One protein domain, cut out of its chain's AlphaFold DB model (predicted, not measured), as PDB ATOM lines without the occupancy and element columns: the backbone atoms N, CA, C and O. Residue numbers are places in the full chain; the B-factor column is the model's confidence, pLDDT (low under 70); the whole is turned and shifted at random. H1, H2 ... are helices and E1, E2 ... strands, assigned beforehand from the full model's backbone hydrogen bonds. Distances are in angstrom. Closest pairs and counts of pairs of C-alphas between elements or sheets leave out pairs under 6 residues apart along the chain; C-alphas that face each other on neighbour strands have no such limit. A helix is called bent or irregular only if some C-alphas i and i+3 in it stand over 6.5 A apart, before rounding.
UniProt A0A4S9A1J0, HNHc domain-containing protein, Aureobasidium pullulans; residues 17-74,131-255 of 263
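This is residues 17 to 74 and 131 to 255 of the 263 residues of the protein "HNHc domain-containing protein" of Aureobasidium pullulans (UniProt A0A4S9A1J0). The longest helix, H7, lies in the middle, with the strand hairpin E3 and E4 packed on it through E3 and with H1 crossing it at residues 231 to 236. Toward one end of the longest axis lie the strand pair E1 and E2, H5 packed on E1, and a small cluster of H2, H3 and H4; toward the opposite end reaches the loop around Tyr 27, and residues 244 to 250 stick out. The printed part has 183 residues, with eight named helices and four named strands in the order H1 E1 H2 H3 H4 E2 H5 E3 E4 H6 H7 H8, and both two-stranded sheets are antiparallel. The class is mixed, helices and strands, though named elements hold 85 of the 183 residues, under half. The whole is compact, with a radius of gyration of the C-alphas of 17.4 A and spans of 52 by 43 by 33 A.

E3, residues 187 to 192, and E4, residues 195 to 200, form an antiparallel hairpin at 147 degrees, with N 188 and O 199 2.9 A apart, within hydrogen-bond range. The closest C-alphas of E3 and H7, residues 224 to 238, are those of Val 188 and Leu 231, 5.8 A apart. H1, residues 36 to 46, touches H7 about perpendicular, at 74 degrees; the closest C-alphas are those of Ile 45 and Ala 232, 6.4 A apart, and H7 touches H1 with residues 231 to 236 alone. H6, residues 207 to 211, comes closest to E4 at the C-alphas of Arg 208 and Phe 200, 6.1 A apart. H5, residues 176 to 183, is close to H6 but not clearly touching, with the C-alphas of Ile 178 and Leu 207 closest, 7.8 A apart. E1, residues 131 to 135, and E2, residues 171 to 175, are antiparallel, with N 132 and O 174 2.8 A apart, within hydrogen-bond range. The closest C-alphas of E1 and H5 are those of Ile 131 and Ala 176, 5.7 A apart. H2, residues 139 to 147, touches H4, residues 161 to 166, at a steep tilt of 59 degrees, opposite ways; the closest C-alphas are those of Arg 139 and Val 165, 6.3 A apart. H3, residues 150 to 153, is close to H4 but not clearly touching, with the C-alphas of Asp 151 and Val 164 closest, 6.1 A apart. H8, residues 240 to 244, and H7 meet only through their link. Every O i to N i+4 pair is within hydrogen-bond range in H1, H6 and H8, against 3 of 5 in H2, 3 of 4 in H5, 9 of 11 in H7 and 0 of 2 in H4, where 2 of 3 O i to N i+3 pairs are; H3 is too short for an i+4 pair.

H7 is 22.0 A long from first to last C-alpha, E4 15.4 A, H1 14.9 A and E3 14.3 A. H2 is irregular, with C-alphas 140 and 143 8.0 A apart, and H7 only just so, with C-alphas 234 and 237 6.6 A apart. H1 begins at C-alpha 36 (58.442, -17.212, 30.625), and H8 ends at C-alpha 244 (41.285, -25.315, 46.674).

The two C-alphas farthest apart are those of Tyr 27 and Met 160, 54.9 A. Residues 75 to 130 are not printed, and C-alphas 74 and 131 are 33.8 A apart across this cut. Of the links that are printed whole, H6 to H7 is long, with 12 residues. The mean pLDDT of the printed part is 77.7, and residues 17 to 36, 52 to 74 and 246 to 255 are under 70.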
ATOM      1  N   ASP A  17      52.826 -27.004  40.097       63.56
ATOM      2  CA  ASP A  17      53.724 -27.642  39.137       63.56
ATOM      3  C   ASP A  17      53.060 -27.581  37.761       63.56
ATOM      4  O   ASP A  17      51.873 -27.898  37.632       63.56
ATOM      5  N   PHE A  18      53.814 -27.139  36.761       64.44
ATOM      6  CA  PHE A  18      53.377 -27.118  35.374       64.44
ATOM      7  C   PHE A  18      54.265 -28.054  34.573       64.44
ATOM      8  O   PHE A  18      55.490 -27.969  34.683       64.44
ATOM      9  N   PRO A  19      53.683 -28.930  33.745       64.06
ATOM     10  CA  PRO A  19      54.479 -29.783  32.888       64.06
ATOM     11  C   PRO A  19      55.249 -28.908  31.887       64.06
ATOM     12  O   PRO A  19      54.665 -28.285  31.003       64.06
ATOM     13  N   ALA A  20      56.574 -28.865  32.027       62.50
ATOM     14  CA  ALA A  20      57.465 -28.242  31.056       62.50
ATOM     15  C   ALA A  20      57.564 -29.157  29.825       62.50
ATOM     16  O   ALA A  20      58.379 -30.077  29.781       62.50
ATOM     17  N   LEU A  21      56.658 -28.963  28.861       65.69
ATOM     18  CA  LEU A  21      56.571 -29.785  27.646       65.69
ATOM     19  C   LEU A  21      57.343 -29.217  26.447       65.69
ATOM     20  O   LEU A  21      57.414 -29.891  25.414       65.69
ATOM     21  N   ASP A  22      57.931 -28.029  26.598       65.31
ATOM     22  CA  ASP A  22      58.859 -27.449  25.627       65.31
ATOM     23  C   ASP A  22      60.131 -28.331  25.556       65.31
ATOM     24  O   ASP A  22      60.685 -28.742  26.575       65.31
ATOM     25  N   ALA A  23      60.538 -28.717  24.342       53.50
ATOM     26  CA  ALA A  23      61.557 -29.747  24.116       53.50
ATOM     27  C   ALA A  23      62.990 -29.307  24.481       53.50
ATOM     28  O   ALA A  23      63.351 -28.135  24.382       53.50
ATOM     29  N   LEU A  24      63.822 -30.295  24.835       49.06
ATOM     30  CA  LEU A  24      65.276 -30.155  24.963       49.06
ATOM     31  C   LEU A  24      65.905 -29.876  23.589       49.06
ATOM     32  O   LEU A  24      65.424 -30.374  22.569       49.06
ATOM     33  N   ASP A  25      66.982 -29.097  23.562       51.47
ATOM     34  CA  ASP A  25      67.782 -28.916  22.356       51.47
ATOM     35  C   ASP A  25      68.619 -30.166  22.018       51.47
ATOM     36  O   ASP A  25      68.653 -31.164  22.744       51.47
ATOM     37  N   GLN A  26      69.318 -30.099  20.884       47.09
ATOM     38  CA  GLN A  26      70.200 -31.152  20.368       47.09
ATOM     39  C   GLN A  26      71.383 -31.514  21.290       47.09
ATOM     40  O   GLN A  26      72.090 -32.481  21.014       47.09
ATOM     41  N   TYR A  27      71.603 -30.761  22.373       54.66
ATOM     42  CA  TYR A  27      72.656 -30.979  23.365       54.66
ATOM     43  C   TYR A  27      72.110 -31.488  24.706       54.66
ATOM     44  O   TYR A  27      72.864 -31.599  25.674       54.66
ATOM     45  N   GLY A  28      70.811 -31.805  24.787       47.28
ATOM     46  CA  GLY A  28      70.169 -32.226  26.032       47.28
ATOM     47  C   GLY A  28      70.038 -31.096  27.059       47.28
ATOM     48  O   GLY A  28      69.732 -31.368  28.219       47.28
ATOM     49  N   GLN A  29      70.259 -29.843  26.651       44.16
ATOM     50  CA  GLN A  29      69.958 -28.668  27.460       44.16
ATOM     51  C   GLN A  29      68.481 -28.326  27.255       44.16
ATOM     52  O   GLN A  29      67.936 -28.448  26.155       44.16
ATOM     53  N   THR A  30      67.791 -27.910  28.315       43.22
ATOM     54  CA  THR A  30      66.460 -27.327  28.158       43.22
ATOM     55  C   THR A  30      66.613 -26.105  27.262       43.22
ATOM     56  O   THR A  30      67.304 -25.150  27.620       43.22
ATOM     57  N   LYS A  31      65.975 -26.107  26.083       44.88
ATOM     58  CA  LYS A  31      65.750 -24.872  25.328       44.88
ATOM     59  C   LYS A  31      64.696 -24.082  26.101       44.88
ATOM     60  O   LYS A  31      63.544 -24.051  25.704       44.88
ATOM     61  N   HIS A  32      65.112 -23.581  27.264       42.28
ATOM     62  CA  HIS A  32      64.346 -22.910  28.302       42.28
ATOM     63  C   HIS A  32      62.881 -23.354  28.405       42.28
ATOM     64  O   HIS A  32      62.009 -22.821  27.730       42.28
ATOM     65  N   ASP A  33      62.655 -24.324  29.297       48.62
ATOM     66  CA  ASP A  33      61.572 -24.340  30.283       48.62
ATOM     67  C   ASP A  33      60.450 -23.340  29.989       48.62
ATOM     68  O   ASP A  33      60.664 -22.147  30.177       48.62
ATOM     69  N   PHE A  34      59.292 -23.841  29.542       56.44
ATOM     70  CA  PHE A  34      58.009 -23.131  29.467       56.44
ATOM     71  C   PHE A  34      58.147 -21.611  29.306       56.44
ATOM     72  O   PHE A  34      58.247 -20.903  30.310       56.44
ATOM     73  N   GLU A  35      58.166 -21.130  28.055       68.88
ATOM     74  CA  GLU A  35      58.433 -19.722  27.718       68.88
ATOM     75  C   GLU A  35      57.884 -18.759  28.788       68.88
ATOM     76  O   GLU A  35      56.677 -18.714  29.044       68.88
ATOM     77  N   HIS A  36      58.778 -17.999  29.434       69.19
ATOM     78  CA  HIS A  36      58.442 -17.212  30.625       69.19
ATOM     79  C   HIS A  36      57.249 -16.264  30.415       69.19
ATOM     80  O   HIS A  36      56.545 -15.935  31.367       69.19
ATOM     81  N   ARG A  37      56.997 -15.839  29.173       71.75
ATOM     82  CA  ARG A  37      55.826 -15.046  28.797       71.75
ATOM     83  C   ARG A  37      54.531 -15.840  28.937       71.75
ATOM     84  O   ARG A  37      53.629 -15.401  29.646       71.75
ATOM     85  N   THR A  38      54.466 -17.037  28.350       76.81
ATOM     86  CA  THR A  38      53.357 -17.980  28.555       76.81
ATOM     87  C   THR A  38      53.174 -18.274  30.052       76.81
ATOM     88  O   THR A  38      52.049 -18.267  30.557       76.81
ATOM     89  N   ALA A  39      54.274 -18.423  30.799       75.69
ATOM     90  CA  ALA A  39      54.231 -18.593  32.250       75.69
ATOM     91  C   ALA A  39      53.662 -17.395  33.004       75.69
ATOM     92  O   ALA A  39      52.873 -17.566  33.932       75.69
ATOM     93  N   SER A  40      54.023 -16.187  32.591       77.12
ATOM     94  CA  SER A  40      53.494 -14.954  33.155       77.12
ATOM     95  C   SER A  40      51.996 -14.823  32.892       77.12
ATOM     96  O   SER A  40      51.253 -14.504  33.816       77.12
ATOM     97  N   ILE A  41      51.535 -15.147  31.676       80.44
ATOM     98  CA  ILE A  41      50.107 -15.162  31.313       80.44
ATOM     99  C   ILE A  41      49.334 -16.119  32.219       80.44
ATOM    100  O   ILE A  41      48.344 -15.737  32.841       80.44
ATOM    101  N   VAL A  42      49.821 -17.353  32.354       82.12
ATOM    102  CA  VAL A  42      49.207 -18.360  33.224       82.12
ATOM    103  C   VAL A  42      49.176 -17.908  34.686       82.12
ATOM    104  O   VAL A  42      48.145 -18.031  35.349       82.12
ATOM    105  N   CYS A  43      50.275 -17.358  35.200       77.62
ATOM    106  CA  CYS A  43      50.330 -16.834  36.561       77.62
ATOM    107  C   CYS A  43      49.365 -15.662  36.769       77.62
ATOM    108  O   CYS A  43      48.701 -15.627  37.801       77.62
ATOM    109  N   GLY A  44      49.239 -14.753  35.798       77.12
ATOM    110  CA  GLY A  44      48.266 -13.663  35.830       77.12
ATOM    111  C   GLY A  44      46.833 -14.184  35.905       77.12
ATOM    112  O   GLY A  44      46.089 -13.787  36.797       77.12
ATOM    113  N   ILE A  45      46.477 -15.166  35.068       82.75
ATOM    114  CA  ILE A  45      45.170 -15.848  35.109       82.75
ATOM    115  C   ILE A  45      44.908 -16.447  36.499       82.75
ATOM    116  O   ILE A  45      43.837 -16.264  37.080       82.75
ATOM    117  N   ILE A  46      45.888 -17.154  37.066       80.50
ATOM    118  CA  ILE A  46      45.766 -17.790  38.389       80.50
ATOM    119  C   ILE A  46      45.658 -16.755  39.505       80.50
ATOM    120  O   ILE A  46      44.943 -16.976  40.484       80.50
ATOM    121  N   ALA A  47      46.337 -15.623  39.348       74.06
ATOM    122  CA  ALA A  47      46.268 -14.478  40.240       74.06
ATOM    123  C   ALA A  47      45.038 -13.592  39.978       74.06
ATOM    124  O   ALA A  47      45.014 -12.449  40.423       74.06
ATOM    125  N   ASN A  48      44.012 -14.117  39.296       75.00
ATOM    126  CA  ASN A  48      42.772 -13.411  38.987       75.00
ATOM    127  C   ASN A  48      43.007 -12.142  38.154       75.00
ATOM    128  O   ASN A  48      42.565 -11.055  38.514       75.00
ATOM    129  N   ASN A  49      43.744 -12.300  37.052       74.25
ATOM    130  CA  ASN A  49      44.149 -11.234  36.134       74.25
ATOM    131  C   ASN A  49      44.975 -10.120  36.807       74.25
ATOM    132  O   ASN A  49      44.929  -8.965  36.390       74.25
ATOM    133  N   ALA A  50      45.747 -10.459  37.847       72.31
ATOM    134  CA  ALA A  50      46.705  -9.541  38.455       72.31
ATOM    135  C   ALA A  50      48.064  -9.619  37.740       72.31
ATOM    136  O   ALA A  50      48.741 -10.648  37.769       72.31
ATOM    137  N   TRP A  51      48.481  -8.501  37.139       73.50
ATOM    138  CA  TRP A  51      49.671  -8.409  36.274       73.50
ATOM    139  C   TRP A  51      50.865  -7.684  36.908       73.50
ATOM    140  O   TRP A  51      51.906  -7.515  36.285       73.50
ATOM    141  N   ASN A  52      50.745  -7.269  38.168       67.25
ATOM    142  CA  ASN A  52      51.786  -6.543  38.904       67.25
ATOM    143  C   ASN A  52      52.875  -7.451  39.520       67.25
ATOM    144  O   ASN A  52      53.762  -6.967  40.227       67.25
ATOM    145  N   GLY A  53      52.792  -8.763  39.290       66.38
ATOM    146  CA  GLY A  53      53.779  -9.745  39.732       66.38
ATOM    147  C   GLY A  53      54.994  -9.840  38.805       66.38
ATOM    148  O   GLY A  53      55.034  -9.262  37.724       66.38
ATOM    149  N   TYR A  54      56.005 -10.600  39.225       66.81
ATOM    150  CA  TYR A  54      57.162 -10.918  38.390       66.81
ATOM    151  C   TYR A  54      57.619 -12.360  38.602       66.81
ATOM    152  O   TYR A  54      57.446 -12.931  39.680       66.81
ATOM    153  N   LEU A  55      58.246 -12.936  37.579       67.06
ATOM    154  CA  LEU A  55      58.896 -14.240  37.677       67.06
ATOM    155  C   LEU A  55      60.340 -14.069  38.153       67.06
ATOM    156  O   LEU A  55      61.037 -13.146  37.732       67.06
ATOM    157  N   THR A  56      60.818 -14.964  39.013       62.19
ATOM    158  CA  THR A  56      62.213 -15.010  39.477       62.19
ATOM    159  C   THR A  56      62.694 -16.456  39.533       62.19
ATOM    160  O   THR A  56      61.943 -17.348  39.926       62.19
ATOM    161  N   ARG A  57      63.960 -16.697  39.167       58.19
ATOM    162  CA  ARG A  57      64.584 -18.033  39.229       58.19
ATOM    163  C   ARG A  57      64.881 -18.490  40.656       58.19
ATOM    164  O   ARG A  57      65.055 -19.679  40.900       58.19
ATOM    165  N   THR A  58      64.971 -17.556  41.601       53.66
ATOM    166  CA  THR A  58      65.284 -17.855  43.004       53.66
ATOM    167  C   THR A  58      64.364 -17.077  43.942       53.66
ATOM    168  O   THR A  58      63.833 -16.026  43.587       53.66
ATOM    169  N   ARG A  59      64.180 -17.568  45.175       48.34
ATOM    170  CA  ARG A  59      63.272 -16.963  46.173       48.34
ATOM    171  C   ARG A  59      63.552 -15.476  46.449       48.34
ATOM    172  O   ARG A  59      62.617 -14.736  46.724       48.34
ATOM    173  N   ALA A  60      64.817 -15.061  46.388       55.53
ATOM    174  CA  ALA A  60      65.258 -13.674  46.575       55.53
ATOM    175  C   ALA A  60      65.861 -13.076  45.290       55.53
ATOM    176  O   ALA A  60      66.611 -12.105  45.343       55.53
ATOM    177  N   GLY A  61      65.595 -13.701  44.143       57.19
ATOM    178  CA  GLY A  61      66.201 -13.334  42.870       57.19
ATOM    179  C   GLY A  61      65.614 -12.064  42.272       57.19
ATOM    180  O   GLY A  61      64.527 -11.607  42.636       57.19
ATOM    181  N   ALA A  62      66.366 -11.499  41.330       62.78
ATOM    182  CA  ALA A  62      65.924 -10.365  40.538       62.78
ATOM    183  C   ALA A  62      64.751 -10.750  39.620       62.78
ATOM    184  O   ALA A  62      64.559 -11.921  39.276       62.78
ATOM    185  N   ARG A  63      63.980  -9.737  39.206       65.62
ATOM    186  CA  ARG A  63      62.935  -9.885  38.190       65.62
ATOM    187  C   ARG A  63      63.536 -10.488  36.921       65.62
ATOM    188  O   ARG A  63      64.543 -10.003  36.413       65.62
ATOM    189  N   THR A  64      62.892 -11.530  36.414       64.19
ATOM    190  CA  THR A  64      63.159 -12.057  35.076       64.19
ATOM    191  C   THR A  64      62.611 -11.040  34.088       64.19
ATOM    192  O   THR A  64      61.420 -10.724  34.142       64.19
ATOM    193  N   MET A  65      63.478 -10.485  33.243       56.97
ATOM    194  CA  MET A  65      63.043  -9.610  32.156       56.97
ATOM    195  C   MET A  65      62.230 -10.455  31.175       56.97
ATOM    196  O   MET A  65      62.690 -11.512  30.741       56.97
ATOM    197  N   LEU A  66      61.001 -10.030  30.912       58.59
ATOM    198  CA  LEU A  66      60.155 -10.571  29.857       58.59
ATOM    199  C   LEU A  66      60.144  -9.505  28.770       58.59
ATOM    200  O   LEU A  66      60.010  -8.334  29.108       58.59
ATOM    201  N   ASP A  67      60.301  -9.887  27.508       52.25
ATOM    202  CA  ASP A  67      60.142  -8.933  26.414       52.25
ATOM    203  C   ASP A  67      58.677  -8.444  26.429       52.25
ATOM    204  O   ASP A  67      57.731  -9.234  26.331       52.25
ATOM    205  N   ASP A  68      58.498  -7.146  26.690       39.88
ATOM    206  CA  ASP A  68      57.279  -6.515  27.227       39.88
ATOM    207  C   ASP A  68      56.088  -6.419  26.231       39.88
ATOM    208  O   ASP A  68      55.079  -5.778  26.519       39.88
ATOM    209  N   GLU A  69      56.137  -7.070  25.065       39.28
ATOM    210  CA  GLU A  69      55.337  -6.635  23.902       39.28
ATOM    211  C   GLU A  69      53.886  -7.170  23.788       39.28
ATOM    212  O   GLU A  69      53.124  -6.650  22.987       39.28
ATOM    213  N   LEU A  70      53.430  -8.139  24.604       34.53
ATOM    214  CA  LEU A  70      52.001  -8.577  24.620       34.53
ATOM    215  C   LEU A  70      51.365  -8.599  26.012       34.53
ATOM    216  O   LEU A  70      50.289  -9.164  26.197       34.53
ATOM    217  N   VAL A  71      51.971  -7.940  27.002       37.62
ATOM    218  CA  VAL A  71      51.226  -7.633  28.240       37.62
ATOM    219  C   VAL A  71      50.129  -6.584  27.967       37.62
ATOM    220  O   VAL A  71      49.246  -6.373  28.792       37.62
ATOM    221  N   PHE A  72      50.111  -5.995  26.769       32.34
ATOM    222  CA  PHE A  72      49.197  -4.938  26.368       32.34
ATOM    223  C   PHE A  72      48.205  -5.410  25.301       32.34
ATOM    224  O   PHE A  72      48.347  -5.124  24.118       32.34
ATOM    225  N   MET A  73      47.140  -6.085  25.733       33.47
ATOM    226  CA  MET A  73      45.830  -5.801  25.142       33.47
ATOM    227  C   MET A  73      45.363  -4.528  25.858       33.47
ATOM    228  O   MET A  73      44.835  -4.627  26.956       33.47
ATOM    229  N   GLU A  74      45.759  -3.375  25.306       31.80
ATOM    230  CA  GLU A  74      45.482  -1.984  25.709       31.80
ATOM    231  C   GLU A  74      45.041  -1.728  27.163       31.80
ATOM    232  O   GLU A  74      43.932  -2.050  27.595       31.80
ATOM    233  N   ILE A 131      35.894 -31.663   9.209       88.81
ATOM    234  CA  ILE A 131      36.227 -30.434   9.927       88.81
ATOM    235  C   ILE A 131      35.078 -30.153  10.890       88.81
ATOM    236  O   ILE A 131      33.914 -30.163  10.493       88.81
ATOM    237  N   GLU A 132      35.414 -29.911  12.148       91.06
ATOM    238  CA  GLU A 132      34.473 -29.662  13.230       91.06
ATOM    239  C   GLU A 132      34.689 -28.262  13.803       91.06
ATOM    240  O   GLU A 132      35.823 -27.805  13.977       91.06
ATOM    241  N   ARG A 133      33.582 -27.577  14.100       92.12
ATOM    242  CA  ARG A 133      33.602 -26.285  14.781       92.12
ATOM    243  C   ARG A 133      33.714 -26.510  16.287       92.12
ATOM    244  O   ARG A 133      32.917 -27.242  16.862       92.12
ATOM    245  N   THR A 134      34.666 -25.846  16.926       94.00
ATOM    246  CA  THR A 134      34.858 -25.852  18.380       94.00
ATOM    247  C   THR A 134      34.769 -24.443  18.936       94.00
ATOM    248  O   THR A 134      35.150 -23.490  18.258       94.00
ATOM    249  N   HIS A 135      34.292 -24.320  20.171       95.31
ATOM    250  CA  HIS A 135      34.267 -23.049  20.878       95.31
ATOM    251  C   HIS A 135      35.542 -22.875  21.707       95.31
ATOM    252  O   HIS A 135      36.016 -23.807  22.360       95.31
ATOM    253  N   LEU A 136      36.081 -21.661  21.717       96.19
ATOM    254  CA  LEU A 136      37.224 -21.294  22.546       96.19
ATOM    255  C   LEU A 136      36.814 -21.184  24.020       96.19
ATOM    256  O   LEU A 136      37.383 -21.861  24.876       96.19
ATOM    257  N   CYS A 137      35.780 -20.394  24.304       95.81
ATOM    258  CA  CYS A 137      35.001 -20.478  25.530       95.81
ATOM    259  C   CYS A 137      33.861 -21.486  25.316       95.81
ATOM    260  O   CYS A 137      32.960 -21.205  24.520       95.81
ATOM    261  N   PRO A 138      33.889 -22.665  25.965       94.81
ATOM    262  CA  PRO A 138      32.883 -23.698  25.744       94.81
ATOM    263  C   PRO A 138      31.472 -23.222  26.081       94.81
ATOM    264  O   PRO A 138      31.269 -22.511  27.062       94.81
ATOM    265  N   ARG A 139      30.470 -23.721  25.348       93.44
ATOM    266  CA  ARG A 139      29.052 -23.426  25.621       93.44
ATOM    267  C   ARG A 139      28.619 -23.808  27.046       93.44
ATOM    268  O   ARG A 139      27.712 -23.191  27.594       93.44
ATOM    269  N   SER A 140      29.284 -24.780  27.675       93.62
ATOM    270  CA  SER A 140      29.049 -25.133  29.084       93.62
ATOM    271  C   SER A 140      29.365 -24.002  30.071       93.62
ATOM    272  O   SER A 140      28.937 -24.075  31.214       93.62
ATOM    273  N   GLU A 141      30.109 -22.978  29.646       93.75
ATOM    274  CA  GLU A 141      30.499 -21.815  30.449       93.75
ATOM    275  C   GLU A 141      29.675 -20.561  30.094       93.75
ATOM    276  O   GLU A 141      30.093 -19.450  30.404       93.75
ATOM    277  N   VAL A 142      28.512 -20.703  29.442       94.00
ATOM    278  CA  VAL A 142      27.695 -19.557  28.988       94.00
ATOM    279  C   VAL A 142      27.285 -18.612  30.121       94.00
ATOM    280  O   VAL A 142      27.268 -17.403  29.928       94.00
ATOM    281  N   GLU A 143      27.013 -19.133  31.320       93.44
ATOM    282  CA  GLU A 143      26.709 -18.296  32.488       93.44
ATOM    283  C   GLU A 143      27.911 -17.419  32.858       93.44
ATOM    284  O   GLU A 143      27.780 -16.206  32.982       93.44
ATOM    285  N   TRP A 144      29.108 -18.014  32.937       92.56
ATOM    286  CA  TRP A 144      30.345 -17.268  33.184       92.56
ATOM    287  C   TRP A 144      30.645 -16.270  32.059       92.56
ATOM    288  O   TRP A 144      31.106 -15.165  32.326       92.56
ATOM    289  N   PHE A 145      30.380 -16.649  30.808       93.56
ATOM    290  CA  PHE A 145      30.572 -15.797  29.638       93.56
ATOM    291  C   PHE A 145      29.745 -14.510  29.751       93.56
ATOM    292  O   PHE A 145      30.275 -13.422  29.531       93.56
ATOM    293  N   LEU A 146      28.471 -14.638  30.131       91.88
ATOM    294  CA  LEU A 146      27.566 -13.509  30.345       91.88
ATOM    295  C   LEU A 146      27.965 -12.690  31.577       91.88
ATOM    296  O   LEU A 146      28.058 -11.473  31.491       91.88
ATOM    297  N   ASP A 147      28.286 -13.344  32.697       91.12
ATOM    298  CA  ASP A 147      28.706 -12.674  33.938       91.12
ATOM    299  C   ASP A 147      29.995 -11.850  33.786       91.12
ATOM    300  O   ASP A 147      30.317 -11.027  34.645       91.12
ATOM    301  N   GLN A 148      30.803 -12.130  32.761       85.75
ATOM    302  CA  GLN A 148      32.047 -11.416  32.466       85.75
ATOM    303  C   GLN A 148      31.933 -10.501  31.239       85.75
ATOM    304  O   GLN A 148      32.967 -10.056  30.738       85.75
ATOM    305  N   ASP A 149      30.714 -10.236  30.755       90.12
ATOM    306  CA  ASP A 149      30.435  -9.407  29.575       90.12
ATOM    307  C   ASP A 149      31.311  -9.796  28.368       90.12
ATOM    308  O   ASP A 149      31.838  -8.948  27.642       90.12
ATOM    309  N   MET A 150      31.549 -11.100  28.171       90.69
ATOM    310  CA  MET A 150      32.435 -11.591  27.107       90.69
ATOM    311  C   MET A 150      31.842 -11.385  25.708       90.69
ATOM    312  O   MET A 150      32.578 -11.380  24.722       90.69
ATOM    313  N   ASP A 151      30.535 -11.147  25.611       92.75
ATOM    314  CA  ASP A 151      29.827 -10.784  24.383       92.75
ATOM    315  C   ASP A 151      30.284  -9.430  23.816       92.75
ATOM    316  O   ASP A 151      30.131  -9.168  22.619       92.75
ATOM    317  N   ARG A 152      30.942  -8.581  24.620       93.56
ATOM    318  CA  ARG A 152      31.571  -7.346  24.128       93.56
ATOM    319  C   ARG A 152      32.577  -7.602  23.003       93.56
ATOM    320  O   ARG A 152      32.692  -6.759  22.110       93.56
ATOM    321  N   TYR A 153      33.249  -8.757  23.028       93.75
ATOM    322  CA  TYR A 153      34.256  -9.175  22.047       93.75
ATOM    323  C   TYR A 153      33.659  -9.867  20.818       93.75
ATOM    324  O   TYR A 153      34.398 -10.188  19.889       93.75
ATOM    325  N   ASN A 154      32.344 -10.097  20.798       95.19
ATOM    326  CA  ASN A 154      31.683 -10.687  19.646       95.19
ATOM    327  C   ASN A 154      31.680  -9.728  18.458       95.19
ATOM    328  O   ASN A 154      31.434  -8.525  18.598       95.19
ATOM    329  N   ASN A 155      31.858 -10.301  17.268       92.81
ATOM    330  CA  ASN A 155      31.706  -9.561  16.022       92.81
ATOM    331  C   ASN A 155      30.225  -9.358  15.687       92.81
ATOM    332  O   ASN A 155      29.822  -8.277  15.253       92.81
ATOM    333  N   SER A 156      29.391 -10.379  15.907       92.12
ATOM    334  CA  SER A 156      27.956 -10.280  15.681       92.12
ATOM    335  C   SER A 156      27.247  -9.630  16.862       92.12
ATOM    336  O   SER A 156      27.249 -10.137  17.983       92.12
ATOM    337  N   ARG A 157      26.555  -8.522  16.585       92.00
ATOM    338  CA  ARG A 157      25.674  -7.837  17.546       92.00
ATOM    339  C   ARG A 157      24.224  -8.322  17.492       92.00
ATOM    340  O   ARG A 157      23.392  -7.827  18.240       92.00
ATOM    341  N   SER A 158      23.905  -9.262  16.600       91.50
ATOM    342  CA  SER A 158      22.542  -9.789  16.444       91.50
ATOM    343  C   SER A 158      22.258 -11.016  17.312       91.50
ATOM    344  O   SER A 158      21.105 -11.435  17.410       91.50
ATOM    345  N   LEU A 159      23.291 -11.634  17.890       90.94
ATOM    346  CA  LEU A 159      23.134 -12.767  18.797       90.94
ATOM    347  C   LEU A 159      22.551 -12.283  20.129       90.94
ATOM    348  O   LEU A 159      22.887 -11.206  20.608       90.94
ATOM    349  N   MET A 160      21.661 -13.083  20.715       89.38
ATOM    350  CA  MET A 160      20.901 -12.728  21.916       89.38
ATOM    351  C   MET A 160      20.840 -13.912  22.883       89.38
ATOM    352  O   MET A 160      20.866 -15.073  22.458       89.38
ATOM    353  N   GLY A 161      20.695 -13.617  24.177       90.44
ATOM    354  CA  GLY A 161      20.574 -14.629  25.227       90.44
ATOM    355  C   GLY A 161      21.749 -15.606  25.204       90.44
ATOM    356  O   GLY A 161      22.890 -15.203  25.021       90.44
ATOM    357  N   ASN A 162      21.475 -16.905  25.317       90.62
ATOM    358  CA  ASN A 162      22.532 -17.920  25.363       90.62
ATOM    359  C   ASN A 162      23.259 -18.123  24.024       90.62
ATOM    360  O   ASN A 162      24.320 -18.736  24.008       90.62
ATOM    361  N   ASN A 163      22.728 -17.601  22.914       93.31
ATOM    362  CA  ASN A 163      23.339 -17.763  21.592       93.31
ATOM    363  C   ASN A 163      24.534 -16.822  21.383       93.31
ATOM    364  O   ASN A 163      25.250 -16.963  20.396       93.31
ATOM    365  N   VAL A 164      24.779 -15.863  22.288       94.50
ATOM    366  CA  VAL A 164      25.945 -14.961  22.196       94.50
ATOM    367  C   VAL A 164      27.274 -15.709  22.280       94.50
ATOM    368  O   VAL A 164      28.267 -15.242  21.736       94.50
ATOM    369  N   VAL A 165      27.307 -16.889  22.903       94.75
ATOM    370  CA  VAL A 165      28.519 -17.720  22.972       94.75
ATOM    371  C   VAL A 165      28.882 -18.344  21.616       94.75
ATOM    372  O   VAL A 165      30.023 -18.754  21.414       94.75
ATOM    373  N   ASP A 166      27.942 -18.371  20.668       95.31
ATOM    374  CA  ASP A 166      28.091 -19.011  19.358       95.31
ATOM    375  C   ASP A 166      28.618 -18.060  18.275       95.31
ATOM    376  O   ASP A 166      28.484 -18.329  17.075       95.31
ATOM    377  N   ASP A 167      29.210 -16.934  18.666       96.25
ATOM    378  CA  ASP A 167      29.854 -16.026  17.724       96.25
ATOM    379  C   ASP A 167      31.060 -16.696  17.044       96.25
ATOM    380  O   ASP A 167      31.741 -17.564  17.608       96.25
ATOM    381  N   LEU A 168      31.338 -16.294  15.802       95.19
ATOM    382  CA  LEU A 168      32.497 -16.796  15.060       95.19
ATOM    383  C   LEU A 168      33.814 -16.387  15.727       95.19
ATOM    384  O   LEU A 168      34.769 -17.157  15.683       95.19
ATOM    385  N   SER A 169      33.851 -15.239  16.406       95.81
ATOM    386  CA  SER A 169      35.029 -14.801  17.160       95.81
ATOM    387  C   SER A 169      35.402 -15.736  18.310       95.81
ATOM    388  O   SER A 169      36.581 -15.848  18.645       95.81
ATOM    389  N   ASN A 170      34.427 -16.464  18.863       96.56
ATOM    390  CA  ASN A 170      34.613 -17.470  19.907       96.56
ATOM    391  C   ASN A 170      34.779 -18.895  19.334       96.56
ATOM    392  O   ASN A 170      34.625 -19.876  20.060       96.56
ATOM    393  N   SER A 171      35.044 -19.058  18.033       94.50
ATOM    394  CA  SER A 171      35.027 -20.371  17.378       94.50
ATOM    395  C   SER A 171      36.238 -20.644  16.489       94.50
ATOM    396  O   SER A 171      36.785 -19.746  15.864       94.50
ATOM    397  N   LEU A 172      36.617 -21.918  16.377       94.38
ATOM    398  CA  LEU A 172      37.627 -22.417  15.440       94.38
ATOM    399  C   LEU A 172      37.086 -23.601  14.642       94.38
ATOM    400  O   LEU A 172      36.259 -24.360  15.140       94.38
ATOM    401  N   ALA A 173      37.599 -23.796  13.430       92.56
ATOM    402  CA  ALA A 173      37.340 -24.978  12.615       92.56
ATOM    403  C   ALA A 173      38.584 -25.877  12.612       92.56
ATOM    404  O   ALA A 173      39.649 -25.471  12.152       92.56
ATOM    405  N   LEU A 174      38.470 -27.094  13.148       91.50
ATOM    406  CA  LEU A 174      39.589 -28.021  13.318       91.50
ATOM    407  C   LEU A 174      39.294 -29.367  12.667       91.50
ATOM    408  O   LEU A 174      38.159 -29.826  12.630       91.50
ATOM    409  N   ARG A 175      40.343 -30.049  12.204       91.31
ATOM    410  CA  ARG A 175      40.247 -31.453  11.787       91.31
ATOM    411  C   ARG A 175      39.793 -32.314  12.972       91.31
ATOM    412  O   ARG A 175      40.287 -32.103  14.075       91.31
ATOM    413  N   ALA A 176      38.904 -33.282  12.762       88.56
ATOM    414  CA  ALA A 176      38.261 -34.042  13.844       88.56
ATOM    415  C   ALA A 176      39.221 -34.684  14.876       88.56
ATOM    416  O   ALA A 176      38.938 -34.701  16.072       88.56
ATOM    417  N   ASP A 177      40.388 -35.177  14.456       85.94
ATOM    418  CA  ASP A 177      41.411 -35.731  15.361       85.94
ATOM    419  C   ASP A 177      42.096 -34.654  16.224       85.94
ATOM    420  O   ASP A 177      42.420 -34.887  17.390       85.94
ATOM    421  N   ILE A 178      42.288 -33.456  15.667       91.31
ATOM    422  CA  ILE A 178      42.817 -32.284  16.370       91.31
ATOM    423  C   ILE A 178      41.745 -31.717  17.303       91.31
ATOM    424  O   ILE A 178      42.052 -31.412  18.456       91.31
ATOM    425  N   TYR A 179      40.496 -31.635  16.833       92.69
ATOM    426  CA  TYR A 179      39.330 -31.195  17.598       92.69
ATOM    427  C   TYR A 179      39.208 -31.962  18.914       92.69
ATOM    428  O   TYR A 179      39.163 -31.344  19.971       92.69
ATOM    429  N   GLN A 180      39.249 -33.299  18.876       91.44
ATOM    430  CA  GLN A 180      39.113 -34.122  20.085       91.44
ATOM    431  C   GLN A 180      40.184 -33.802  21.132       91.44
ATOM    432  O   GLN A 180      39.905 -33.738  22.329       91.44
ATOM    433  N   SER A 181      41.423 -33.586  20.686       92.75
ATOM    434  CA  SER A 181      42.521 -33.216  21.577       92.75
ATOM    435  C   SER A 181      42.377 -31.783  22.092       92.75
ATOM    436  O   SER A 181      42.683 -31.515  23.255       92.75
ATOM    437  N   PHE A 182      41.913 -30.871  21.237       94.25
ATOM    438  CA  PHE A 182      41.698 -29.474  21.586       94.25
ATOM    439  C   PHE A 182      40.597 -29.348  22.626       94.25
ATOM    440  O   PHE A 182      40.854 -28.779  23.681       94.25
ATOM    441  N   ASP A 183      39.423 -29.932  22.376       92.38
ATOM    442  CA  ASP A 183      38.235 -29.861  23.230       92.38
ATOM    443  C   ASP A 183      38.476 -30.475  24.618       92.38
ATOM    444  O   ASP A 183      38.093 -29.895  25.636       92.38
ATOM    445  N   ALA A 184      39.267 -31.555  24.683       91.81
ATOM    446  CA  ALA A 184      39.738 -32.150  25.935       91.81
ATOM    447  C   ALA A 184      40.677 -31.242  26.760       91.81
ATOM    448  O   ALA A 184      41.010 -31.583  27.894       91.81
ATOM    449  N   GLY A 185      41.123 -30.110  26.208       91.69
ATOM    450  CA  GLY A 185      42.034 -29.174  26.870       91.69
ATOM    451  C   GLY A 185      43.493 -29.635  26.871       91.69
ATOM    452  O   GLY A 185      44.288 -29.141  27.665       91.69
ATOM    453  N   ASN A 186      43.878 -30.574  25.996       92.00
ATOM    454  CA  ASN A 186      45.252 -31.092  25.965       92.00
ATOM    455  C   ASN A 186      46.259 -30.070  25.421       92.00
ATOM    456  O   ASN A 186      47.459 -30.169  25.699       92.00
ATOM    457  N   PHE A 187      45.788 -29.122  24.611       92.38
ATOM    458  CA  PHE A 187      46.589 -28.043  24.056       92.38
ATOM    459  C   PHE A 187      45.754 -26.781  23.859       92.38
ATOM    460  O   PHE A 187      44.525 -26.817  23.850       92.38
ATOM    461  N   VAL A 188      46.458 -25.667  23.717       93.19
ATOM    462  CA  VAL A 188      45.920 -24.310  23.623       93.19
ATOM    463  C   VAL A 188      46.733 -23.518  22.605       93.19
ATOM    464  O   VAL A 188      47.836 -23.927  22.237       93.19
ATOM    465  N   PHE A 189      46.215 -22.372  22.175       91.69
ATOM    466  CA  PHE A 189      46.985 -21.419  21.383       91.69
ATOM    467  C   PHE A 189      47.491 -20.309  22.292       91.69
ATOM    468  O   PHE A 189      46.710 -19.691  23.011       91.69
ATOM    469  N   VAL A 190      48.802 -20.085  22.283       86.62
ATOM    470  CA  VAL A 190      49.450 -19.063  23.114       86.62
ATOM    471  C   VAL A 190      50.364 -18.197  22.259       86.62
ATOM    472  O   VAL A 190      50.924 -18.696  21.277       86.62
ATOM    473  N   PRO A 191      50.522 -16.914  22.611       83.94
ATOM    474  CA  PRO A 191      51.423 -16.042  21.888       83.94
ATOM    475  C   PRO A 191      52.869 -16.264  22.351       83.94
ATOM    476  O   PRO A 191      53.220 -15.899  23.474       83.94
ATOM    477  N   LYS A 192      53.718 -16.791  21.465       80.56
ATOM    478  CA  LYS A 192      55.170 -16.903  21.667       80.56
ATOM    479  C   LYS A 192      55.899 -16.068  20.624       80.56
ATOM    480  O   LYS A 192      55.640 -16.253  19.438       80.56
ATOM    481  N   GLN A 193      56.805 -15.183  21.046       73.81
ATOM    482  CA  GLN A 193      57.594 -14.335  20.126       73.81
ATOM    483  C   GLN A 193      56.726 -13.673  19.027       73.81
ATOM    484  O   GLN A 193      57.018 -13.772  17.838       73.81
ATOM    485  N   ASP A 194      55.583 -13.114  19.438       73.56
ATOM    486  CA  ASP A 194      54.584 -12.431  18.589       73.56
ATOM    487  C   ASP A 194      53.926 -13.291  17.502       73.56
ATOM    488  O   ASP A 194      53.309 -12.800  16.557       73.56
ATOM    489  N   ARG A 195      54.000 -14.612  17.667       81.31
ATOM    490  CA  ARG A 195      53.306 -15.594  16.838       81.31
ATOM    491  C   ARG A 195      52.394 -16.449  17.704       81.31
ATOM    492  O   ARG A 195      52.756 -16.860  18.805       81.31
ATOM    493  N   TRP A 196      51.217 -16.773  17.186       85.94
ATOM    494  CA  TRP A 196      50.375 -17.795  17.797       85.94
ATOM    495  C   TRP A 196      50.964 -19.172  17.523       85.94
ATOM    496  O   TRP A 196      51.294 -19.502  16.383       85.94
ATOM    497  N   VAL A 197      51.098 -19.982  18.570       87.75
ATOM    498  CA  VAL A 197      51.571 -21.364  18.448       87.75
ATOM    499  C   VAL A 197      50.622 -22.326  19.142       87.75
ATOM    500  O   VAL A 197      50.015 -21.989  20.160       87.75
ATOM    501  N   ALA A 198      50.539 -23.551  18.630       90.94
ATOM    502  CA  ALA A 198      49.858 -24.646  19.313       90.94
ATOM    503  C   ALA A 198      50.748 -25.187  20.443       90.94
ATOM    504  O   ALA A 198      51.745 -25.872  20.207       90.94
ATOM    505  N   HIS A 199      50.400 -24.888  21.689       88.75
ATOM    506  CA  HIS A 199      51.140 -25.338  22.860       88.75
ATOM    507  C   HIS A 199      50.377 -26.440  23.595       88.75
ATOM    508  O   HIS A 199      49.294 -26.231  24.141       88.75
ATOM    509  N   PHE A 200      50.959 -27.637  23.611       89.00
ATOM    510  CA  PHE A 200      50.421 -28.767  24.369       89.00
ATOM    511  C   PHE A 200      50.795 -28.633  25.834       89.00
ATOM    512  O   PHE A 200      51.973 -28.491  26.149       89.00
ATOM    513  N   ILE A 201      49.787 -28.747  26.695       86.00
ATOM    514  CA  ILE A 201      49.921 -28.745  28.153       86.00
ATOM    515  C   ILE A 201      49.865 -30.187  28.695       86.00
ATOM    516  O   ILE A 201      50.362 -30.487  29.778       86.00
ATOM    517  N   VAL A 202      49.329 -31.123  27.905       84.88
ATOM    518  CA  VAL A 202      49.331 -32.562  28.195       84.88
ATOM    519  C   VAL A 202      50.233 -33.297  27.204       84.88
ATOM    520  O   VAL A 202      50.232 -33.024  26.002       84.88
ATOM    521  N   ASN A 203      51.002 -34.274  27.693       81.88
ATOM    522  CA  ASN A 203      51.860 -35.097  26.844       81.88
ATOM    523  C   ASN A 203      51.034 -36.098  26.016       81.88
ATOM    524  O   ASN A 203      50.742 -37.205  26.468       81.88
ATOM    525  N   THR A 204      50.678 -35.718  24.789       82.69
ATOM    526  CA  THR A 204      50.037 -36.614  23.818       82.69
ATOM    527  C   THR A 204      51.105 -37.313  22.967       82.69
ATOM    528  O   THR A 204      52.056 -36.689  22.505       82.69
ATOM    529  N   ARG A 205      50.991 -38.636  22.776       78.75
ATOM    530  CA  ARG A 205      52.059 -39.450  22.155       78.75
ATOM    531  C   ARG A 205      52.397 -39.038  20.719       78.75
ATOM    532  O   ARG A 205      53.562 -39.069  20.347       78.75
ATOM    533  N   THR A 206      51.389 -38.686  19.926       85.06
ATOM    534  CA  THR A 206      51.528 -38.398  18.490       85.06
ATOM    535  C   THR A 206      51.346 -36.914  18.198       85.06
ATOM    536  O   THR A 206      52.247 -36.279  17.664       85.06
ATOM    537  N   LEU A 207      50.217 -36.337  18.617       86.31
ATOM    538  CA  LEU A 207      49.865 -34.953  18.291       86.31
ATOM    539  C   LEU A 207      50.868 -33.933  18.837       86.31
ATOM    540  O   LEU A 207      51.233 -33.017  18.108       86.31
ATOM    541  N   ARG A 208      51.376 -34.103  20.066       85.88
ATOM    542  CA  ARG A 208      52.408 -33.212  20.614       85.88
ATOM    543  C   ARG A 208      53.681 -33.269  19.781       85.88
ATOM    544  O   ARG A 208      54.244 -32.230  19.474       85.88
ATOM    545  N   ALA A 209      54.142 -34.466  19.421       83.31
ATOM    546  CA  ALA A 209      55.373 -34.616  18.647       83.31
ATOM    547  C   ALA A 209      55.285 -33.910  17.284       83.31
ATOM    548  O   ALA A 209      56.289 -33.397  16.802       83.31
ATOM    549  N   THR A 210      54.091 -33.858  16.689       86.69
ATOM    550  CA  THR A 210      53.857 -33.220  15.389       86.69
ATOM    551  C   THR A 210      53.567 -31.720  15.483       86.69
ATOM    552  O   THR A 210      54.071 -30.963  14.662       86.69
ATOM    553  N   TYR A 211      52.745 -31.288  16.444       89.31
ATOM    554  CA  TYR A 211      52.129 -29.952  16.442       89.31
ATOM    555  C   TYR A 211      52.548 -29.056  17.613       89.31
ATOM    556  O   TYR A 211      52.104 -27.918  17.713       89.31
ATOM    557  N   HIS A 212      53.372 -29.532  18.543       87.69
ATOM    558  CA  HIS A 212      53.796 -28.692  19.660       87.69
ATOM    559  C   HIS A 212      54.741 -27.572  19.202       87.69
ATOM    560  O   HIS A 212      55.736 -27.828  18.529       87.69
ATOM    561  N   ASN A 213      54.440 -26.338  19.615       85.31
ATOM    562  CA  ASN A 213      55.132 -25.106  19.227       85.31
ATOM    563  C   ASN A 213      55.177 -24.864  17.709       85.31
ATOM    564  O   ASN A 213      56.033 -24.126  17.224       85.31
ATOM    565  N   THR A 214      54.247 -25.445  16.948       88.56
ATOM    566  CA  THR A 214      54.070 -25.063  15.547       88.56
ATOM    567  C   THR A 214      53.320 -23.744  15.478       88.56
ATOM    568  O   THR A 214      52.301 -23.582  16.155       88.56
ATOM    569  N   ILE A 215      53.810 -22.820  14.652       87.69
ATOM    570  CA  ILE A 215      53.126 -21.560  14.361       87.69
ATOM    571  C   ILE A 215      51.795 -21.875  13.681       87.69
ATOM    572  O   ILE A 215      51.739 -22.708  12.777       87.69
ATOM    573  N   VAL A 216      50.740 -21.203  14.126       88.44
ATOM    574  CA  VAL A 216      49.395 -21.337  13.574       88.44
ATOM    575  C   VAL A 216      48.947 -19.982  13.062       88.44
ATOM    576  O   VAL A 216      49.112 -18.970  13.741       88.44
ATOM    577  N   ASP A 217      48.401 -19.987  11.853       88.31
ATOM    578  CA  ASP A 217      47.723 -18.832  11.286       88.31
ATOM    579  C   ASP A 217      46.251 -18.906  11.700       88.31
ATOM    580  O   ASP A 217      45.539 -19.842  11.324       88.31
ATOM    581  N   LEU A 218      45.839 -18.001  12.586       89.12
ATOM    582  CA  LEU A 218      44.478 -17.951  13.112       89.12
ATOM    583  C   LEU A 218      43.670 -16.949  12.293       89.12
ATOM    584  O   LEU A 218      44.169 -15.875  11.961       89.12
ATOM    585  N   ASP A 219      42.420 -17.298  11.995       89.50
ATOM    586  CA  ASP A 219      41.514 -16.401  11.282       89.50
ATOM    587  C   ASP A 219      41.356 -15.084  12.073       89.50
ATOM    588  O   ASP A 219      41.063 -15.143  13.272       89.50
ATOM    589  N   PRO A 220      41.528 -13.904  11.443       88.62
ATOM    590  CA  PRO A 220      41.365 -12.607  12.101       88.62
ATOM    591  C   PRO A 220      39.995 -12.391  12.753       88.62
ATOM    592  O   PRO A 220      39.862 -11.521  13.611       88.62
ATOM    593  N   VAL A 221      38.971 -13.161  12.363       92.12
ATOM    594  CA  VAL A 221      37.658 -13.140  13.017       92.12
ATOM    595  C   VAL A 221      37.748 -13.552  14.489       92.12
ATOM    596  O   VAL A 221      36.934 -13.103  15.294       92.12
ATOM    597  N   VAL A 222      38.724 -14.393  14.844       92.88
ATOM    598  CA  VAL A 222      38.909 -14.954  16.183       92.88
ATOM    599  C   VAL A 222      39.502 -13.907  17.114       92.88
ATOM    600  O   VAL A 222      40.633 -13.457  16.931       92.88
ATOM    601  N   HIS A 223      38.769 -13.554  18.168       92.56
ATOM    602  CA  HIS A 223      39.241 -12.528  19.089       92.56
ATOM    603  C   HIS A 223      40.280 -13.105  20.075       92.56
ATOM    604  O   HIS A 223      40.011 -14.132  20.711       92.56
ATOM    605  N   PRO A 224      41.436 -12.445  20.306       90.25
ATOM    606  CA  PRO A 224      42.476 -12.987  21.184       90.25
ATOM    607  C   PRO A 224      42.034 -13.214  22.634       90.25
ATOM    608  O   PRO A 224      42.529 -14.131  23.291       90.25
ATOM    609  N   CYS A 225      41.061 -12.442  23.134       89.81
ATOM    610  CA  CYS A 225      40.476 -12.684  24.460       89.81
ATOM    611  C   CYS A 225      39.925 -14.106  24.594       89.81
ATOM    612  O   CYS A 225      40.147 -14.730  25.626       89.81
ATOM    613  N   PHE A 226      39.294 -14.664  23.556       94.38
ATOM    614  CA  PHE A 226      38.777 -16.030  23.616       94.38
ATOM    615  C   PHE A 226      39.893 -17.082  23.619       94.38
ATOM    616  O   PHE A 226      39.758 -18.115  24.275       94.38
ATOM    617  N   LEU A 227      41.036 -16.811  22.979       92.69
ATOM    618  CA  LEU A 227      42.221 -17.676  23.063       92.69
ATOM    619  C   LEU A 227      42.769 -17.718  24.498       92.69
ATOM    620  O   LEU A 227      43.085 -18.791  25.017       92.69
ATOM    621  N   LEU A 228      42.801 -16.567  25.177       90.19
ATOM    622  CA  LEU A 228      43.178 -16.477  26.589       90.19
ATOM    623  C   LEU A 228      42.137 -17.130  27.509       90.19
ATOM    624  O   LEU A 228      42.509 -17.815  28.463       90.19
ATOM    625  N   THR A 229      40.845 -16.995  27.206       91.81
ATOM    626  CA  THR A 229      39.777 -17.719  27.908       91.81
ATOM    627  C   THR A 229      39.972 -19.227  27.783       91.81
ATOM    628  O   THR A 229      39.888 -19.935  28.787       91.81
ATOM    629  N   ARG A 230      40.305 -19.728  26.586       94.69
ATOM    630  CA  ARG A 230      40.607 -21.149  26.376       94.69
ATOM    631  C   ARG A 230      41.810 -21.594  27.203       94.69
ATOM    632  O   ARG A 230      41.759 -22.652  27.829       94.69
ATOM    633  N   LEU A 231      42.872 -20.785  27.235       91.94
ATOM    634  CA  LEU A 231      44.045 -21.036  28.073       91.94
ATOM    635  C   LEU A 231      43.659 -21.144  29.552       91.94
ATOM    636  O   LEU A 231      44.037 -22.108  30.219       91.94
ATOM    637  N   ALA A 232      42.872 -20.193  30.057       90.88
ATOM    638  CA  ALA A 232      42.386 -20.223  31.428       90.88
ATOM    639  C   ALA A 232      41.571 -21.495  31.696       90.88
ATOM    640  O   ALA A 232      41.850 -22.214  32.658       90.88
ATOM    641  N   TRP A 233      40.615 -21.812  30.821       93.81
ATOM    642  CA  TRP A 233      39.763 -22.993  30.940       93.81
ATOM    643  C   TRP A 233      40.570 -24.299  31.006       93.81
ATOM    644  O   TRP A 233      40.258 -25.167  31.819       93.81
ATOM    645  N   ALA A 234      41.650 -24.415  30.228       92.44
ATOM    646  CA  ALA A 234      42.518 -25.593  30.234       92.44
ATOM    647  C   ALA A 234      43.418 -25.677  31.483       92.44
ATOM    648  O   ALA A 234      43.605 -26.754  32.052       92.44
ATOM    649  N   VAL A 235      43.976 -24.551  31.937       88.50
ATOM    650  CA  VAL A 235      44.985 -24.533  33.010       88.50
ATOM    651  C   VAL A 235      44.369 -24.583  34.408       88.50
ATOM    652  O   VAL A 235      44.914 -25.205  35.322       88.50
ATOM    653  N   LEU A 236      43.222 -23.939  34.603       88.69
ATOM    654  CA  LEU A 236      42.602 -23.805  35.918       88.69
ATOM    655  C   LEU A 236      42.268 -25.151  36.600       88.69
ATOM    656  O   LEU A 236      42.532 -25.272  37.801       88.69
ATOM    657  N   PRO A 237      41.752 -26.180  35.895       89.19
ATOM    658  CA  PRO A 237      41.581 -27.515  36.464       89.19
ATOM    659  C   PRO A 237      42.898 -28.160  36.916       89.19
ATOM    660  O   PRO A 237      42.923 -28.843  37.939       89.19
ATOM    661  N   MET A 238      44.009 -27.914  36.214       84.38
ATOM    662  CA  MET A 238      45.316 -28.488  36.565       84.38
ATOM    663  C   MET A 238      45.832 -27.966  37.905       84.38
ATOM    664  O   MET A 238      46.460 -28.690  38.678       84.38
ATOM    665  N   VAL A 239      45.519 -26.708  38.207       81.94
ATOM    666  CA  VAL A 239      45.911 -26.041  39.449       81.94
ATOM    667  C   VAL A 239      44.799 -26.070  40.497       81.94
ATOM    668  O   VAL A 239      44.895 -25.387  41.514       81.94
ATOM    669  N   ALA A 240      43.754 -26.881  40.308       83.06
ATOM    670  CA  ALA A 240      42.637 -26.982  41.244       83.06
ATOM    671  C   ALA A 240      43.106 -27.291  42.673       83.06
ATOM    672  O   ALA A 240      42.640 -26.673  43.623       83.06
ATOM    673  N   ASN A 241      44.090 -28.180  42.836       79.00
ATOM    674  CA  ASN A 241      44.680 -28.473  44.144       79.00
ATOM    675  C   ASN A 241      45.345 -27.244  44.767       79.00
ATOM    676  O   ASN A 241      45.164 -26.992  45.956       79.00
ATOM    677  N   PHE A 242      46.089 -26.472  43.974       77.88
ATOM    678  CA  PHE A 242      46.640 -25.201  44.425       77.88
ATOM    679  C   PHE A 242      45.491 -24.291  44.870       77.88
ATOM    680  O   PHE A 242      45.469 -23.866  46.020       77.88
ATOM    681  N   LEU A 243      44.494 -24.047  44.014       77.62
ATOM    682  CA  LEU A 243      43.364 -23.139  44.257       77.62
ATOM    683  C   LEU A 243      42.497 -23.539  45.462       77.62
ATOM    684  O   LEU A 243      42.137 -22.673  46.257       77.62
ATOM    685  N   LEU A 244      42.225 -24.826  45.663       79.88
ATOM    686  CA  LEU A 244      41.285 -25.315  46.674       79.88
ATOM    687  C   LEU A 244      41.900 -25.605  48.047       79.88
ATOM    688  O   LEU A 244      41.167 -25.612  49.031       79.88
ATOM    689  N   ARG A 245      43.220 -25.819  48.161       71.62
ATOM    690  CA  ARG A 245      43.873 -26.234  49.427       71.62
ATOM    691  C   ARG A 245      43.797 -25.220  50.580       71.62
ATOM    692  O   ARG A 245      44.341 -25.486  51.644       71.62
ATOM    693  N   GLY A 246      43.137 -24.073  50.406       55.19
ATOM    694  CA  GLY A 246      42.742 -23.191  51.512       55.19
ATOM    695  C   GLY A 246      43.883 -22.499  52.264       55.19
ATOM    696  O   GLY A 246      43.616 -21.763  53.209       55.19
ATOM    697  N   HIS A 247      45.144 -22.682  51.859       63.78
ATOM    698  CA  HIS A 247      46.249 -21.916  52.428       63.78
ATOM    699  C   HIS A 247      46.042 -20.425  52.145       63.78
ATOM    700  O   HIS A 247      45.757 -20.036  51.003       63.78
ATOM    701  N   VAL A 248      46.193 -19.608  53.193       52.09
ATOM    702  CA  VAL A 248      46.200 -18.148  53.088       52.09
ATOM    703  C   VAL A 248      47.303 -17.762  52.112       52.09
ATOM    704  O   VAL A 248      48.467 -18.119  52.289       52.09
ATOM    705  N   ARG A 249      46.912 -17.073  51.046       60.09
ATOM    706  CA  ARG A 249      47.806 -16.626  49.985       60.09
ATOM    707  C   ARG A 249      47.848 -15.115  50.027       60.09
ATOM    708  O   ARG A 249      46.874 -14.458  49.681       60.09
ATOM    709  N   CYS A 250      48.968 -14.583  50.494       42.53
ATOM    710  CA  CYS A 250      49.199 -13.149  50.517       42.53
ATOM    711  C   CYS A 250      49.808 -12.730  49.176       42.53
ATOM    712  O   CYS A 250      50.916 -13.148  48.841       42.53
ATOM    713  N   VAL A 251      49.094 -11.901  48.417       37.88
ATOM    714  CA  VAL A 251      49.671 -11.183  47.277       37.88
ATOM    715  C   VAL A 251      50.419  -9.983  47.848       37.88
ATOM    716  O   VAL A 251      49.818  -9.122  48.483       37.88
ATOM    717  N   THR A 252      51.742  -9.943  47.677       32.41
ATOM    718  CA  THR A 252      52.542  -8.784  48.097       32.41
ATOM    719  C   THR A 252      52.675  -7.847  46.907       32.41
ATOM    720  O   THR A 252      53.413  -8.136  45.968       32.41
ATOM    721  N   ILE A 253      51.938  -6.740  46.931       34.84
ATOM    722  CA  ILE A 253      52.044  -5.692  45.916       34.84
ATOM    723  C   ILE A 253      53.256  -4.836  46.275       34.84
ATOM    724  O   ILE A 253      53.271  -4.176  47.314       34.84
ATOM    725  N   LYS A 254      54.294  -4.853  45.435       31.70
ATOM    726  CA  LYS A 254      55.432  -3.947  45.602       31.70
ATOM    727  C   LYS A 254      54.992  -2.563  45.124       31.70
ATOM    728  O   LYS A 254      54.746  -2.386  43.934       31.70
ATOM    729  N   GLN A 255      54.847  -1.606  46.042       32.28
ATOM    730  CA  GLN A 255      54.543  -0.226  45.657       32.28
ATOM    731  C   GLN A 255      55.661   0.317  44.750       32.28
ATOM    732  O   GLN A 255      56.839   0.049  45.024       32.28
TER     733      GLN A 255